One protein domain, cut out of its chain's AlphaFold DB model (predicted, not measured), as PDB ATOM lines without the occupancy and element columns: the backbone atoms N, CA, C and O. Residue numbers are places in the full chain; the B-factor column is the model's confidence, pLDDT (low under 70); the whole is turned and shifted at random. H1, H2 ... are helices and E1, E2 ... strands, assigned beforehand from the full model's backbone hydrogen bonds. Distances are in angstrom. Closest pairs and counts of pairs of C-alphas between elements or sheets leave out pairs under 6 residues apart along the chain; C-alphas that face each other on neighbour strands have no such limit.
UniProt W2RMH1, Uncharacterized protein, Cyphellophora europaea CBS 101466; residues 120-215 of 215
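AT A GLANCE: This is residues 120 to 215 of the 215 residues of an uncharacterized protein of Cyphellophora europaea CBS 101466 (UniProt W2RMH1). A long, twisted sheet of four strands forms one layer, and the helices H2 and H3 cover one of its faces, end to end as a corner, while the opposite face is bare. The short helix H1 only grazes the sheet, and residues 211 to 215 trail on after E4 at one end of the long axis. The printed part has 96 residues, with three named helices and four named strands in the order E1 H1 H2 H3 E2 E3 E4; the sheet's order is E1 E2 E3 E4, mixed, and the class is mixed, helices and strands. The whole is compact by its radius of gyration of the C-alphas, 14.2 A, yet its outline is a rod spanning 54 by 21 by 19 A.

HOW THE PARTS SIT: E1, residues 120 to 130, is an edge strand and bends by 60 degrees at residue 127. Its parallel neighbour is E2, residues 177 to 185, with N 123 and O 179 2.8 A apart, within hydrogen-bond range. Between them in the chain come H1, residues 139 to 143, H2, residues 148 to 158, and H3, residues 160 to 170, making a strand-helix-strand unit, two parallel neighbour strands with helices between. The closest C-alphas of H2 and E1 are those of Val 155 and Cys 129, 6.5 A apart. H2 and H3 are on the same face, two layers with the sheet, and are close but not clearly touching; Leu 156 and Val 163 have their closest C-alphas, 6.6 A apart. They run opposite ways at a steep tilt of 69 degrees, only just short of about perpendicular. H3 has a height over the sheet of 9.5 A and runs along the strands, at 12 degrees to E2 on the local plane. H1 and H3 are apart. E2, E3, residues 189 to 196, and E4, residues 201 to 210, form a meander, each strand the antiparallel neighbour of the one before, through two hairpins. N 182 and O 193 of E2 and E3 are 2.9 A apart, and N 192 and O 206 of E3 and E4 are 2.7 A apart, both within hydrogen-bond range. E4, the other edge strand, bends by 57 degrees at residue 204. In H1, H2 and H3 every O i to N i+4 pair is within hydrogen-bond range.

IN THESE COORDINATES: E1 begins at C-alpha 120, (10.458, 14.973, 12.579), and is 26.8 A long. H1 measures 6.2 A, H2 16.0 A and H3 15.3 A. E2 is 25.6 A, E3 22.5 A and E4 24.5 A, ending at C-alpha 210, (39.407, 9.772, 25.111).

THE WHOLE: The C-alphas farthest apart are those of Pro 173 and Asp 215, 54.1 A. The printed part has no cut and no long link. Mean pLDDT of the printed part is 74.5, with residues 125 to 148, 186 to 188 and 210 to 215 under 70.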
ATOM      1  N   HIS A 120       9.131  15.074  11.975       93.69
ATOM      2  CA  HIS A 120      10.458  14.973  12.579       93.69
ATOM      3  C   HIS A 120      11.468  15.945  11.954       93.69
ATOM      4  O   HIS A 120      11.649  16.018  10.734       93.69
ATOM      5  N   VAL A 121      12.190  16.661  12.818       92.88
ATOM      6  CA  VAL A 121      13.354  17.479  12.464       92.88
ATOM      7  C   VAL A 121      14.564  16.977  13.230       92.88
ATOM      8  O   VAL A 121      14.565  16.958  14.457       92.88
ATOM      9  N   ASN A 122      15.610  16.595  12.503       91.38
ATOM     10  CA  ASN A 122      16.882  16.170  13.068       91.38
ATOM     11  C   ASN A 122      17.956  17.235  12.818       91.38
ATOM     12  O   ASN A 122      18.454  17.370  11.698       91.38
ATOM     13  N   TYR A 123      18.308  17.986  13.856       88.81
ATOM     14  CA  TYR A 123      19.358  18.995  13.826       88.81
ATOM     15  C   TYR A 123      20.700  18.363  14.208       88.81
ATOM     16  O   TYR A 123      21.015  18.153  15.383       88.81
ATOM     17  N   LYS A 124      21.489  18.010  13.193       77.88
ATOM     18  CA  LYS A 124      22.804  17.392  13.349       77.88
ATOM     19  C   LYS A 124      23.859  18.482  13.241       77.88
ATOM     20  O   LYS A 124      24.038  19.027  12.156       77.88
ATOM     21  N   GLN A 125      24.590  18.695  14.337       65.19
ATOM     22  CA  GLN A 125      25.745  19.594  14.476       65.19
ATOM     23  C   GLN A 125      25.409  20.951  15.100       65.19
ATOM     24  O   GLN A 125      25.349  21.979  14.444       65.19
ATOM     25  N   LEU A 126      25.321  20.941  16.427       61.34
ATOM     26  CA  LEU A 126      25.339  22.136  17.281       61.34
ATOM     27  C   LEU A 126      26.741  22.763  17.439       61.34
ATOM     28  O   LEU A 126      26.967  23.563  18.342       61.34
ATOM     29  N   GLY A 127      27.699  22.381  16.588       58.66
ATOM     30  CA  GLY A 127      29.117  22.647  16.815       58.66
ATOM     31  C   GLY A 127      29.656  21.915  18.051       58.66
ATOM     32  O   GLY A 127      29.007  21.026  18.609       58.66
ATOM     33  N   ASN A 128      30.872  22.275  18.460       62.09
ATOM     34  CA  ASN A 128      31.460  21.776  19.699       62.09
ATOM     35  C   ASN A 128      30.900  22.583  20.876       62.09
ATOM     36  O   ASN A 128      31.219  23.761  21.041       62.09
ATOM     37  N   CYS A 129      30.079  21.951  21.707       62.03
ATOM     38  CA  CYS A 129      29.668  22.519  22.981       62.03
ATOM     39  C   CYS A 129      30.779  22.244  23.994       62.03
ATOM     40  O   CYS A 129      30.998  21.104  24.403       62.03
ATOM     41  N   PHE A 130      31.505  23.284  24.390       58.22
ATOM     42  CA  PHE A 130      32.482  23.170  25.465       58.22
ATOM     43  C   PHE A 130      31.729  23.120  26.786       58.22
ATOM     44  O   PHE A 130      31.175  24.125  27.240       58.22
ATOM     45  N   PHE A 131      31.693  21.937  27.389       58.91
ATOM     46  CA  PHE A 131      31.353  21.841  28.794       58.91
ATOM     47  C   PHE A 131      32.615  22.221  29.555       58.91
ATOM     48  O   PHE A 131      33.699  21.739  29.234       58.91
ATOM     49  N   VAL A 132      32.499  23.109  30.534       52.09
ATOM     50  CA  VAL A 132      33.618  23.434  31.418       52.09
ATOM     51  C   VAL A 132      33.484  22.555  32.658       52.09
ATOM     52  O   VAL A 132      32.781  22.948  33.585       52.09
ATOM     53  N   PRO A 133      34.105  21.365  32.734       49.72
ATOM     54  CA  PRO A 133      34.430  20.798  34.022       49.72
ATOM     55  C   PRO A 133      35.797  21.346  34.442       49.72
ATOM     56  O   PRO A 133      36.761  21.348  33.675       49.72
ATOM     57  N   ALA A 134      35.886  21.825  35.677       48.38
ATOM     58  CA  ALA A 134      37.159  22.051  36.333       48.38
ATOM     59  C   ALA A 134      37.919  20.715  36.386       48.38
ATOM     60  O   ALA A 134      37.510  19.867  37.155       48.38
ATOM     61  N   LYS A 135      38.950  20.501  35.551       51.62
ATOM     62  CA  LYS A 135      40.001  19.451  35.652       51.62
ATOM     63  C   LYS A 135      39.595  17.996  36.025       51.62
ATOM     64  O   LYS A 135      40.459  17.196  36.360       51.62
ATOM     65  N   GLU A 136      38.320  17.621  35.995       50.59
ATOM     66  CA  GLU A 136      37.840  16.347  36.543       50.59
ATOM     67  C   GLU A 136      37.733  15.259  35.460       50.59
ATOM     68  O   GLU A 136      37.127  15.462  34.404       50.59
ATOM     69  N   LYS A 137      38.293  14.075  35.744       54.97
ATOM     70  CA  LYS A 137      38.197  12.857  34.916       54.97
ATOM     71  C   LYS A 137      36.779  12.250  34.999       54.97
ATOM     72  O   LYS A 137      36.141  12.302  36.049       54.97
ATOM     73  N   GLY A 138      36.289  11.622  33.918       56.72
ATOM     74  CA  GLY A 138      35.024  10.857  33.908       56.72
ATOM     75  C   GLY A 138      33.759  11.633  33.509       56.72
ATOM     76  O   GLY A 138      32.665  11.329  33.996       56.72
ATOM     77  N   PHE A 139      33.875  12.621  32.620       57.75
ATOM     78  CA  PHE A 139      32.745  13.423  32.148       57.75
ATOM     79  C   PHE A 139      31.630  12.580  31.509       57.75
ATOM     80  O   PHE A 139      30.467  12.837  31.788       57.75
ATOM     81  N   ALA A 140      31.929  11.526  30.750       58.44
ATOM     82  CA  ALA A 140      30.940  10.604  30.194       58.44
ATOM     83  C   ALA A 140      30.121   9.909  31.294       58.44
ATOM     84  O   ALA A 140      28.896   9.843  31.194       58.44
ATOM     85  N   LYS A 141      30.767   9.502  32.402       60.25
ATOM     86  CA  LYS A 141      30.075   8.976  33.596       60.25
ATOM     87  C   LYS A 141      29.201  10.042  34.263       60.25
ATOM     88  O   LYS A 141      28.151   9.718  34.820       60.25
ATOM     89  N   ARG A 142      29.584  11.319  34.171       58.91
ATOM     90  CA  ARG A 142      28.745  12.449  34.586       58.91
ATOM     91  C   ARG A 142      27.681  12.832  33.568       58.91
ATOM     92  O   ARG A 142      26.638  13.242  34.012       58.91
ATOM     93  N   VAL A 143      27.808  12.663  32.260       57.34
ATOM     94  CA  VAL A 143      26.665  12.859  31.340       57.34
ATOM     95  C   VAL A 143      25.566  11.836  31.643       57.34
ATOM     96  O   VAL A 143      24.381  12.145  31.532       57.34
ATOM     97  N   SER A 144      25.943  10.644  32.117       55.28
ATOM     98  CA  SER A 144      24.997   9.678  32.677       55.28
ATOM     99  C   SER A 144      24.481  10.012  34.089       55.28
ATOM    100  O   SER A 144      23.411   9.517  34.436       55.28
ATOM    101  N   ALA A 145      25.190  10.822  34.893       53.59
ATOM    102  CA  ALA A 145      24.856  11.107  36.304       53.59
ATOM    103  C   ALA A 145      24.392  12.552  36.608       53.59
ATOM    104  O   ALA A 145      23.710  12.785  37.601       53.59
ATOM    105  N   ALA A 146      24.757  13.523  35.776       55.78
ATOM    106  CA  ALA A 146      24.282  14.896  35.771       55.78
ATOM    107  C   ALA A 146      22.816  14.882  35.361       55.78
ATOM    108  O   ALA A 146      22.367  13.988  34.630       55.78
ATOM    109  N   SER A 147      22.059  15.876  35.816       61.78
ATOM    110  CA  SER A 147      20.684  15.983  35.364       61.78
ATOM    111  C   SER A 147      20.707  16.123  33.837       61.78
ATOM    112  O   SER A 147      21.398  16.971  33.270       61.78
ATOM    113  N   LYS A 148      19.979  15.242  33.138       69.12
ATOM    114  CA  LYS A 148      19.840  15.288  31.670       69.12
ATOM    115  C   LYS A 148      19.438  16.694  31.195       69.12
ATOM    116  O   LYS A 148      19.798  17.093  30.094       69.12
ATOM    117  N   GLN A 149      18.760  17.432  32.074       71.88
ATOM    118  CA  GLN A 149      18.380  18.828  31.943       71.88
ATOM    119  C   GLN A 149      19.578  19.784  31.816       71.88
ATOM    120  O   GLN A 149      19.623  20.528  30.848       71.88
ATOM    121  N   GLU A 150      20.581  19.732  32.700       72.81
ATOM    122  CA  GLU A 150      21.756  20.626  32.646       72.81
ATOM    123  C   GLU A 150      22.523  20.522  31.324       72.81
ATOM    124  O   GLU A 150      22.976  21.524  30.766       72.81
ATOM    125  N   VAL A 151      22.668  19.298  30.810       72.25
ATOM    126  CA  VAL A 151      23.333  19.050  29.527       72.25
ATOM    127  C   VAL A 151      22.547  19.701  28.390       72.25
ATOM    128  O   VAL A 151      23.130  20.368  27.536       72.25
ATOM    129  N   ILE A 152      21.225  19.544  28.394       76.38
ATOM    130  CA  ILE A 152      20.345  20.082  27.356       76.38
ATOM    131  C   ILE A 152      20.258  21.609  27.444       76.38
ATOM    132  O   ILE A 152      20.364  22.271  26.413       76.38
ATOM    133  N   ASP A 153      20.158  22.177  28.644       77.12
ATOM    134  CA  ASP A 153      20.133  23.624  28.874       77.12
ATOM    135  C   ASP A 153      21.444  24.283  28.434       77.12
ATOM    136  O   ASP A 153      21.430  25.328  27.782       77.12
ATOM    137  N   SER A 154      22.584  23.644  28.719       75.00
ATOM    138  CA  SER A 154      23.894  24.106  28.251       75.00
ATOM    139  C   SER A 154      23.961  24.151  26.724       75.00
ATOM    140  O   SER A 154      24.414  25.134  26.137       75.00
ATOM    141  N   VAL A 155      23.454  23.108  26.064       75.81
ATOM    142  CA  VAL A 155      23.421  23.027  24.603       75.81
ATOM    143  C   VAL A 155      22.465  24.066  24.001       75.81
ATOM    144  O   VAL A 155      22.835  24.761  23.052       75.81
ATOM    145  N   LEU A 156      21.261  24.219  24.561       76.81
ATOM    146  CA  LEU A 156      20.279  25.219  24.131       76.81
ATOM    147  C   LEU A 156      20.810  26.645  24.305       76.81
ATOM    148  O   LEU A 156      20.705  27.453  23.384       76.81
ATOM    149  N   GLY A 157      21.452  26.938  25.438       73.81
ATOM    150  CA  GLY A 157      22.056  28.242  25.716       73.81
ATOM    151  C   GLY A 157      23.213  28.608  24.780       73.81
ATOM    152  O   GLY A 157      23.579  29.777  24.682       73.81
ATOM    153  N   ARG A 158      23.790  27.631  24.070       74.62
ATOM    154  CA  ARG A 158      24.908  27.834  23.135       74.62
ATOM    155  C   ARG A 158      24.496  27.841  21.665       74.62
ATOM    156  O   ARG A 158      25.292  28.282  20.841       74.62
ATOM    157  N   SER A 159      23.282  27.402  21.324       78.56
ATOM    158  CA  SER A 159      22.813  27.361  19.936       78.56
ATOM    159  C   SER A 159      21.582  28.228  19.708       78.56
ATOM    160  O   SER A 159      20.439  27.791  19.847       78.56
ATOM    161  N   SER A 160      21.824  29.454  19.247       78.94
ATOM    162  CA  SER A 160      20.766  30.348  18.769       78.94
ATOM    163  C   SER A 160      19.967  29.725  17.619       78.94
ATOM    164  O   SER A 160      18.744  29.841  17.591       78.94
ATOM    165  N   SER A 161      20.625  28.999  16.710       79.62
ATOM    166  CA  SER A 161      19.977  28.266  15.617       79.62
ATOM    167  C   SER A 161      18.952  27.253  16.125       79.62
ATOM    168  O   SER A 161      17.841  27.197  15.600       79.62
ATOM    169  N   LEU A 162      19.288  26.483  17.165       82.88
ATOM    170  CA  LEU A 162      18.378  25.490  17.731       82.88
ATOM    171  C   LEU A 162      17.159  26.138  18.389       82.88
ATOM    172  O   LEU A 162      16.042  25.667  18.183       82.88
ATOM    173  N   VAL A 163      17.362  27.244  19.111       83.81
ATOM    174  CA  VAL A 163      16.269  28.031  19.702       83.81
ATOM    175  C   VAL A 163      15.339  28.567  18.609       83.81
ATOM    176  O   VAL A 163      14.125  28.399  18.692       83.81
ATOM    177  N   LEU A 164      15.895  29.114  17.522       84.19
ATOM    178  CA  LEU A 164      15.108  29.596  16.381       84.19
ATOM    179  C   LEU A 164      14.314  28.475  15.694       84.19
ATOM    180  O   LEU A 164      13.174  28.693  15.276       84.19
ATOM    181  N   ILE A 165      14.894  27.276  15.577       87.00
ATOM    182  CA  ILE A 165      14.192  26.097  15.051       87.00
ATOM    183  C   ILE A 165      13.053  25.708  15.995       87.00
ATOM    184  O   ILE A 165      11.928  25.514  15.536       87.00
ATOM    185  N   GLN A 166      13.319  25.633  17.299       87.44
ATOM    186  CA  GLN A 166      12.319  25.289  18.305       87.44
ATOM    187  C   GLN A 166      11.138  26.270  18.276       87.44
ATOM    188  O   GLN A 166       9.984  25.843  18.228       87.44
ATOM    189  N   ASP A 167      11.403  27.574  18.214       86.94
ATOM    190  CA  ASP A 167      10.365  28.607  18.144       86.94
ATOM    191  C   ASP A 167       9.566  28.559  16.839       86.94
ATOM    192  O   ASP A 167       8.350  28.773  16.839       86.94
ATOM    193  N   ALA A 168      10.218  28.254  15.713       86.50
ATOM    194  CA  ALA A 168       9.532  28.064  14.440       86.50
ATOM    195  C   ALA A 168       8.612  26.832  14.464       86.50
ATOM    196  O   ALA A 168       7.518  26.877  13.900       86.50
ATOM    197  N   LEU A 169       9.027  25.750  15.128       89.12
ATOM    198  CA  LEU A 169       8.235  24.528  15.263       89.12
ATOM    199  C   LEU A 169       7.081  24.678  16.262       89.12
ATOM    200  O   LEU A 169       5.990  24.191  15.983       89.12
ATOM    201  N   ARG A 170       7.263  25.418  17.365       86.56
ATOM    202  CA  ARG A 170       6.200  25.708  18.352       86.56
ATOM    203  C   ARG A 170       5.001  26.451  17.767       86.56
ATOM    204  O   ARG A 170       3.891  26.299  18.255       86.56
ATOM    205  N   LYS A 171       5.217  27.258  16.724       85.00
ATOM    206  CA  LYS A 171       4.154  28.015  16.038       85.00
ATOM    207  C   LYS A 171       3.296  27.151  15.111       85.00
ATOM    208  O   LYS A 171       2.372  27.664  14.485       85.00
ATOM    209  N   ARG A 172       3.622  25.866  14.959       85.00
ATOM    210  CA  ARG A 172       2.905  24.962  14.061       85.00
ATOM    211  C   ARG A 172       1.691  24.353  14.767       85.00
ATOM    212  O   ARG A 172       1.761  24.083  15.960       85.00
ATOM    213  N   PRO A 173       0.603  24.082  14.025       82.62
ATOM    214  CA  PRO A 173      -0.584  23.446  14.595       82.62
ATOM    215  C   PRO A 173      -0.337  21.984  14.995       82.62
ATOM    216  O   PRO A 173      -1.011  21.469  15.881       82.62
ATOM    217  N   ASN A 174       0.634  21.324  14.359       85.50
ATOM    218  CA  ASN A 174       0.972  19.928  14.613       85.50
ATOM    219  C   ASN A 174       2.236  19.834  15.467       85.50
ATOM    220  O   ASN A 174       3.176  20.610  15.275       85.50
ATOM    221  N   HIS A 175       2.277  18.842  16.356       88.12
ATOM    222  CA  HIS A 175       3.481  18.525  17.113       88.12
ATOM    223  C   HIS A 175       4.568  17.986  16.175       88.12
ATOM    224  O   HIS A 175       4.347  17.005  15.470       88.12
ATOM    225  N   VAL A 176       5.738  18.628  16.179       91.56
ATOM    226  CA  VAL A 176       6.914  18.196  15.413       91.56
ATOM    227  C   VAL A 176       8.014  17.835  16.393       91.56
ATOM    228  O   VAL A 176       8.440  18.683  17.180       91.56
ATOM    229  N   THR A 177       8.496  16.597  16.331       92.75
ATOM    230  CA  THR A 177       9.600  16.126  17.168       92.75
ATOM    231  C   THR A 177      10.899  16.769  16.692       92.75
ATOM    232  O   THR A 177      11.285  16.608  15.532       92.75
ATOM    233  N   LEU A 178      11.584  17.485  17.583       91.75
ATOM    234  CA  LEU A 178      12.892  18.072  17.313       91.75
ATOM    235  C   LEU A 178      13.962  17.264  18.043       91.75
ATOM    236  O   LEU A 178      14.087  17.335  19.263       91.75
ATOM    237  N   ILE A 179      14.744  16.508  17.280       91.56
ATOM    238  CA  ILE A 179      15.907  15.781  17.782       91.56
ATOM    239  C   ILE A 179      17.143  16.594  17.435       91.56
ATOM    240  O   ILE A 179      17.310  17.015  16.291       91.56
ATOM    241  N   ALA A 180      18.026  16.792  18.405       88.88
ATOM    242  CA  ALA A 180      19.299  17.450  18.183       88.88
ATOM    243  C   ALA A 180      20.461  16.531  18.559       88.88
ATOM    244  O   ALA A 180      20.366  15.709  19.474       88.88
ATOM    245  N   ARG A 181      21.568  16.679  17.829       87.38
ATOM    246  CA  ARG A 181      22.833  16.000  18.112       87.38
ATOM    247  C   ARG A 181      23.922  17.031  18.380       87.38
ATOM    248  O   ARG A 181      24.263  17.825  17.496       87.38
ATOM    249  N   ALA A 182      24.470  16.992  19.589       82.19
ATOM    250  CA  ALA A 182      25.579  17.828  20.032       82.19
ATOM    251  C   ALA A 182      26.855  16.999  20.173       82.19
ATOM    252  O   ALA A 182      26.802  15.821  20.526       82.19
ATOM    253  N   THR A 183      27.998  17.637  19.950       80.75
ATOM    254  CA  THR A 183      29.290  17.108  20.388       80.75
ATOM    255  C   THR A 183      29.718  17.916  21.593       80.75
ATOM    256  O   THR A 183      29.929  19.123  21.491       80.75
ATOM    257  N   ILE A 184      29.827  17.257  22.736       76.75
ATOM    258  CA  ILE A 184      30.264  17.866  23.978       76.75
ATOM    259  C   ILE A 184      31.739  17.552  24.167       76.75
ATOM    260  O   ILE A 184      32.133  16.386  24.161       76.75
ATOM    261  N   MET A 185      32.548  18.596  24.317       72.12
ATOM    262  CA  MET A 185      33.977  18.458  24.576       72.12
ATOM    263  C   MET A 185      34.275  18.784  26.033       72.12
ATOM    264  O   MET A 185      33.808  19.795  26.561       72.12
ATOM    265  N   SER A 186      35.074  17.924  26.650       68.81
ATOM    266  CA  SER A 186      35.714  18.108  27.950       68.81
ATOM    267  C   SER A 186      37.234  17.978  27.786       68.81
ATOM    268  O   SER A 186      37.710  17.630  26.706       68.81
ATOM    269  N   TYR A 187      38.002  18.240  28.847       66.19
ATOM    270  CA  TYR A 187      39.468  18.146  28.801       66.19
ATOM    271  C   TYR A 187      39.969  16.731  28.454       66.19
ATOM    272  O   TYR A 187      40.964  16.583  27.751       66.19
ATOM    273  N   HIS A 188      39.250  15.699  28.905       67.50
ATOM    274  CA  HIS A 188      39.651  14.299  28.749       67.50
ATOM    275  C   HIS A 188      38.804  13.522  27.744       67.50
ATOM    276  O   HIS A 188      39.146  12.395  27.411       67.50
ATOM    277  N   GLU A 189      37.670  14.056  27.286       72.88
ATOM    278  CA  GLU A 189      36.711  13.274  26.502       72.88
ATOM    279  C   GLU A 189      35.917  14.137  25.523       72.88
ATOM    280  O   GLU A 189      35.505  15.256  25.842       72.88
ATOM    281  N   GLN A 190      35.633  13.567  24.358       79.12
ATOM    282  CA  GLN A 190      34.668  14.079  23.395       79.12
ATOM    283  C   GLN A 190      33.485  13.112  23.328       79.12
ATOM    284  O   GLN A 190      33.664  11.953  22.968       79.12
ATOM    285  N   THR A 191      32.275  13.589  23.612       78.94
ATOM    286  CA  THR A 191      31.062  12.758  23.664       78.94
ATOM    287  C   THR A 191      29.991  13.326  22.748       78.94
ATOM    288  O   THR A 191      29.629  14.496  22.837       78.94
ATOM    289  N   SER A 192      29.442  12.498  21.867       84.38
ATOM    290  CA  SER A 192      28.256  12.830  21.091       84.38
ATOM    291  C   SER A 192      27.000  12.536  21.899       84.38
ATOM    292  O   SER A 192      26.861  11.442  22.433       84.38
ATOM    293  N   VAL A 193      26.069  13.483  21.972       83.19
ATOM    294  CA  VAL A 193      24.794  13.324  22.681       83.19
ATOM    295  C   VAL A 193      23.651  13.606  21.719       83.19
ATOM    296  O   VAL A 193      23.615  14.660  21.084       83.19
ATOM    297  N   THR A 194      22.713  12.666  21.624       87.25
ATOM    298  CA  THR A 194      21.456  12.823  20.887       87.25
ATOM    299  C   THR A 194      20.317  12.965  21.885       87.25
ATOM    300  O   THR A 194      20.181  12.150  22.801       87.25
ATOM    301  N   PHE A 195      19.486  13.987  21.718       86.81
ATOM    302  CA  PHE A 195      18.415  14.293  22.658       86.81
ATOM    303  C   PHE A 195      17.174  14.839  21.952       86.81
ATOM    304  O   PHE A 195      17.259  15.466  20.896       86.81
ATOM    305  N   ASP A 196      16.020  14.576  22.554       88.81
ATOM    306  CA  ASP A 196      14.752  15.199  22.205       88.81
ATOM    307  C   ASP A 196      14.685  16.567  22.890       88.81
ATOM    308  O   ASP A 196      14.710  16.674  24.121       88.81
ATOM    309  N   VAL A 197      14.632  17.615  22.074       86.94
ATOM    310  CA  VAL A 197      14.621  19.012  22.512       86.94
ATOM    311  C   VAL A 197      13.275  19.396  23.122       86.94
ATOM    312  O   VAL A 197      13.218  20.250  24.005       86.94
ATOM    313  N   ASN A 198      12.183  18.779  22.672       84.88
ATOM    314  CA  ASN A 198      10.843  19.071  23.172       84.88
ATOM    315  C   ASN A 198      10.616  18.423  24.539       84.88
ATOM    316  O   ASN A 198      10.008  19.033  25.412       84.88
ATOM    317  N   GLN A 199      11.102  17.192  24.712       85.12
ATOM    318  CA  GLN A 199      10.946  16.420  25.950       85.12
ATOM    319  C   GLN A 199      12.085  16.633  26.952       85.12
ATOM    320  O   GLN A 199      12.036  16.066  28.042       85.12
ATOM    321  N   LEU A 200      13.119  17.396  26.581       82.44
ATOM    322  CA  LEU A 200      14.330  17.606  27.381       82.44
ATOM    323  C   LEU A 200      14.930  16.265  27.844       82.44
ATOM    324  O   LEU A 200      15.304  16.066  29.002       82.44
ATOM    325  N   ARG A 201      15.007  15.307  26.912       84.06
ATOM    326  CA  ARG A 201      15.399  13.926  27.203       84.06
ATOM    327  C   ARG A 201      16.565  13.479  26.335       84.06
ATOM    328  O   ARG A 201      16.460  13.439  25.114       84.06
ATOM    329  N   ILE A 202      17.641  13.018  26.973       82.88
ATOM    330  CA  ILE A 202      18.727  12.308  26.283       82.88
ATOM    331  C   ILE A 202      18.206  10.961  25.765       82.88
ATOM    332  O   ILE A 202      17.681  10.152  26.538       82.88
ATOM    333  N   LEU A 203      18.369  10.742  24.461       85.75
ATOM    334  CA  LEU A 203      17.992   9.522  23.747       85.75
ATOM    335  C   LEU A 203      19.173   8.553  23.667       85.75
ATOM    336  O   LEU A 203      19.012   7.361  23.908       85.75
ATOM    337  N   SER A 204      20.364   9.072  23.369       85.06
ATOM    338  CA  SER A 204      21.599   8.292  23.314       85.06
ATOM    339  C   SER A 204      22.824   9.176  23.531       85.06
ATOM    340  O   SER A 204      22.774  10.396  23.356       85.06
ATOM    341  N   HIS A 205      23.933   8.556  23.921       82.00
ATOM    342  CA  HIS A 205      25.242   9.194  23.948       82.00
ATOM    343  C   HIS A 205      26.319   8.193  23.528       82.00
ATOM    344  O   HIS A 205      26.163   6.991  23.724       82.00
ATOM    345  N   GLU A 206      27.391   8.700  22.936       81.62
ATOM    346  CA  GLU A 206      28.493   7.921  22.377       81.62
ATOM    347  C   GLU A 206      29.801   8.661  22.661       81.62
ATOM    348  O   GLU A 206      29.936   9.831  22.297       81.62
ATOM    349  N   VAL A 207      30.761   8.008  23.316       79.31
ATOM    350  CA  VAL A 207      32.096   8.587  23.511       79.31
ATOM    351  C   VAL A 207      32.875   8.447  22.206       79.31
ATOM    352  O   VAL A 207      33.042   7.346  21.694       79.31
ATOM    353  N   LEU A 208      33.310   9.577  21.656       77.94
ATOM    354  CA  LEU A 208      34.009   9.669  20.376       77.94
ATOM    355  C   LEU A 208      35.530   9.597  20.544       77.94
ATOM    356  O   LEU A 208      36.200   8.981  19.721       77.94
ATOM    357  N   VAL A 209      36.076  10.251  21.575       77.06
ATOM    358  CA  VAL A 209      37.526  10.324  21.832       77.06
ATOM    359  C   VAL A 209      37.779  10.363  23.337       77.06
ATOM    360  O   VAL A 209      37.098  11.106  24.045       77.06
ATOM    361  N   HIS A 210      38.782   9.615  23.798       68.19
ATOM    362  CA  HIS A 210      39.407   9.772  25.111       68.19
ATOM    363  C   HIS A 210      40.788  10.418  24.932       68.19
ATOM    364  O   HIS A 210      41.581   9.972  24.104       68.19
ATOM    365  N   TYR A 211      41.052  11.481  25.684       65.75
ATOM    366  CA  TYR A 211      42.339  12.154  25.768       65.75
ATOM    367  C   TYR A 211      43.029  11.741  27.071       65.75
ATOM    368  O   TYR A 211      42.688  12.226  28.157       65.75
ATOM    369  N   ASP A 212      44.024  10.865  26.944       58.47
ATOM    370  CA  ASP A 212      44.961  10.536  28.016       58.47
ATOM    371  C   ASP A 212      46.003  11.657  28.106       58.47
ATOM    372  O   ASP A 212      47.094  11.581  27.547       58.47
ATOM    373  N   TYR A 213      45.629  12.764  28.745       54.78
ATOM    374  CA  TYR A 213      46.620  13.723  29.218       54.78
ATOM    375  C   TYR A 213      47.150  13.208  30.557       54.78
ATOM    376  O   TYR A 213      46.420  13.234  31.552       54.78
ATOM    377  N   ASP A 214      48.387  12.708  30.551       53.34
ATOM    378  CA  ASP A 214      49.172  12.526  31.773       53.34
ATOM    379  C   ASP A 214      49.377  13.912  32.414       53.34
ATOM    380  O   ASP A 214      49.766  14.863  31.730       53.34
ATOM    381  N   ASP A 215      49.008  14.020  33.694       52.84
ATOM    382  CA  ASP A 215      49.075  15.242  34.512       52.84
ATOM    383  C   ASP A 215      50.517  15.757  34.698       52.84
ATOM    384  O   ASP A 215      51.426  14.927  34.939       52.84
TER     385      ASP A 215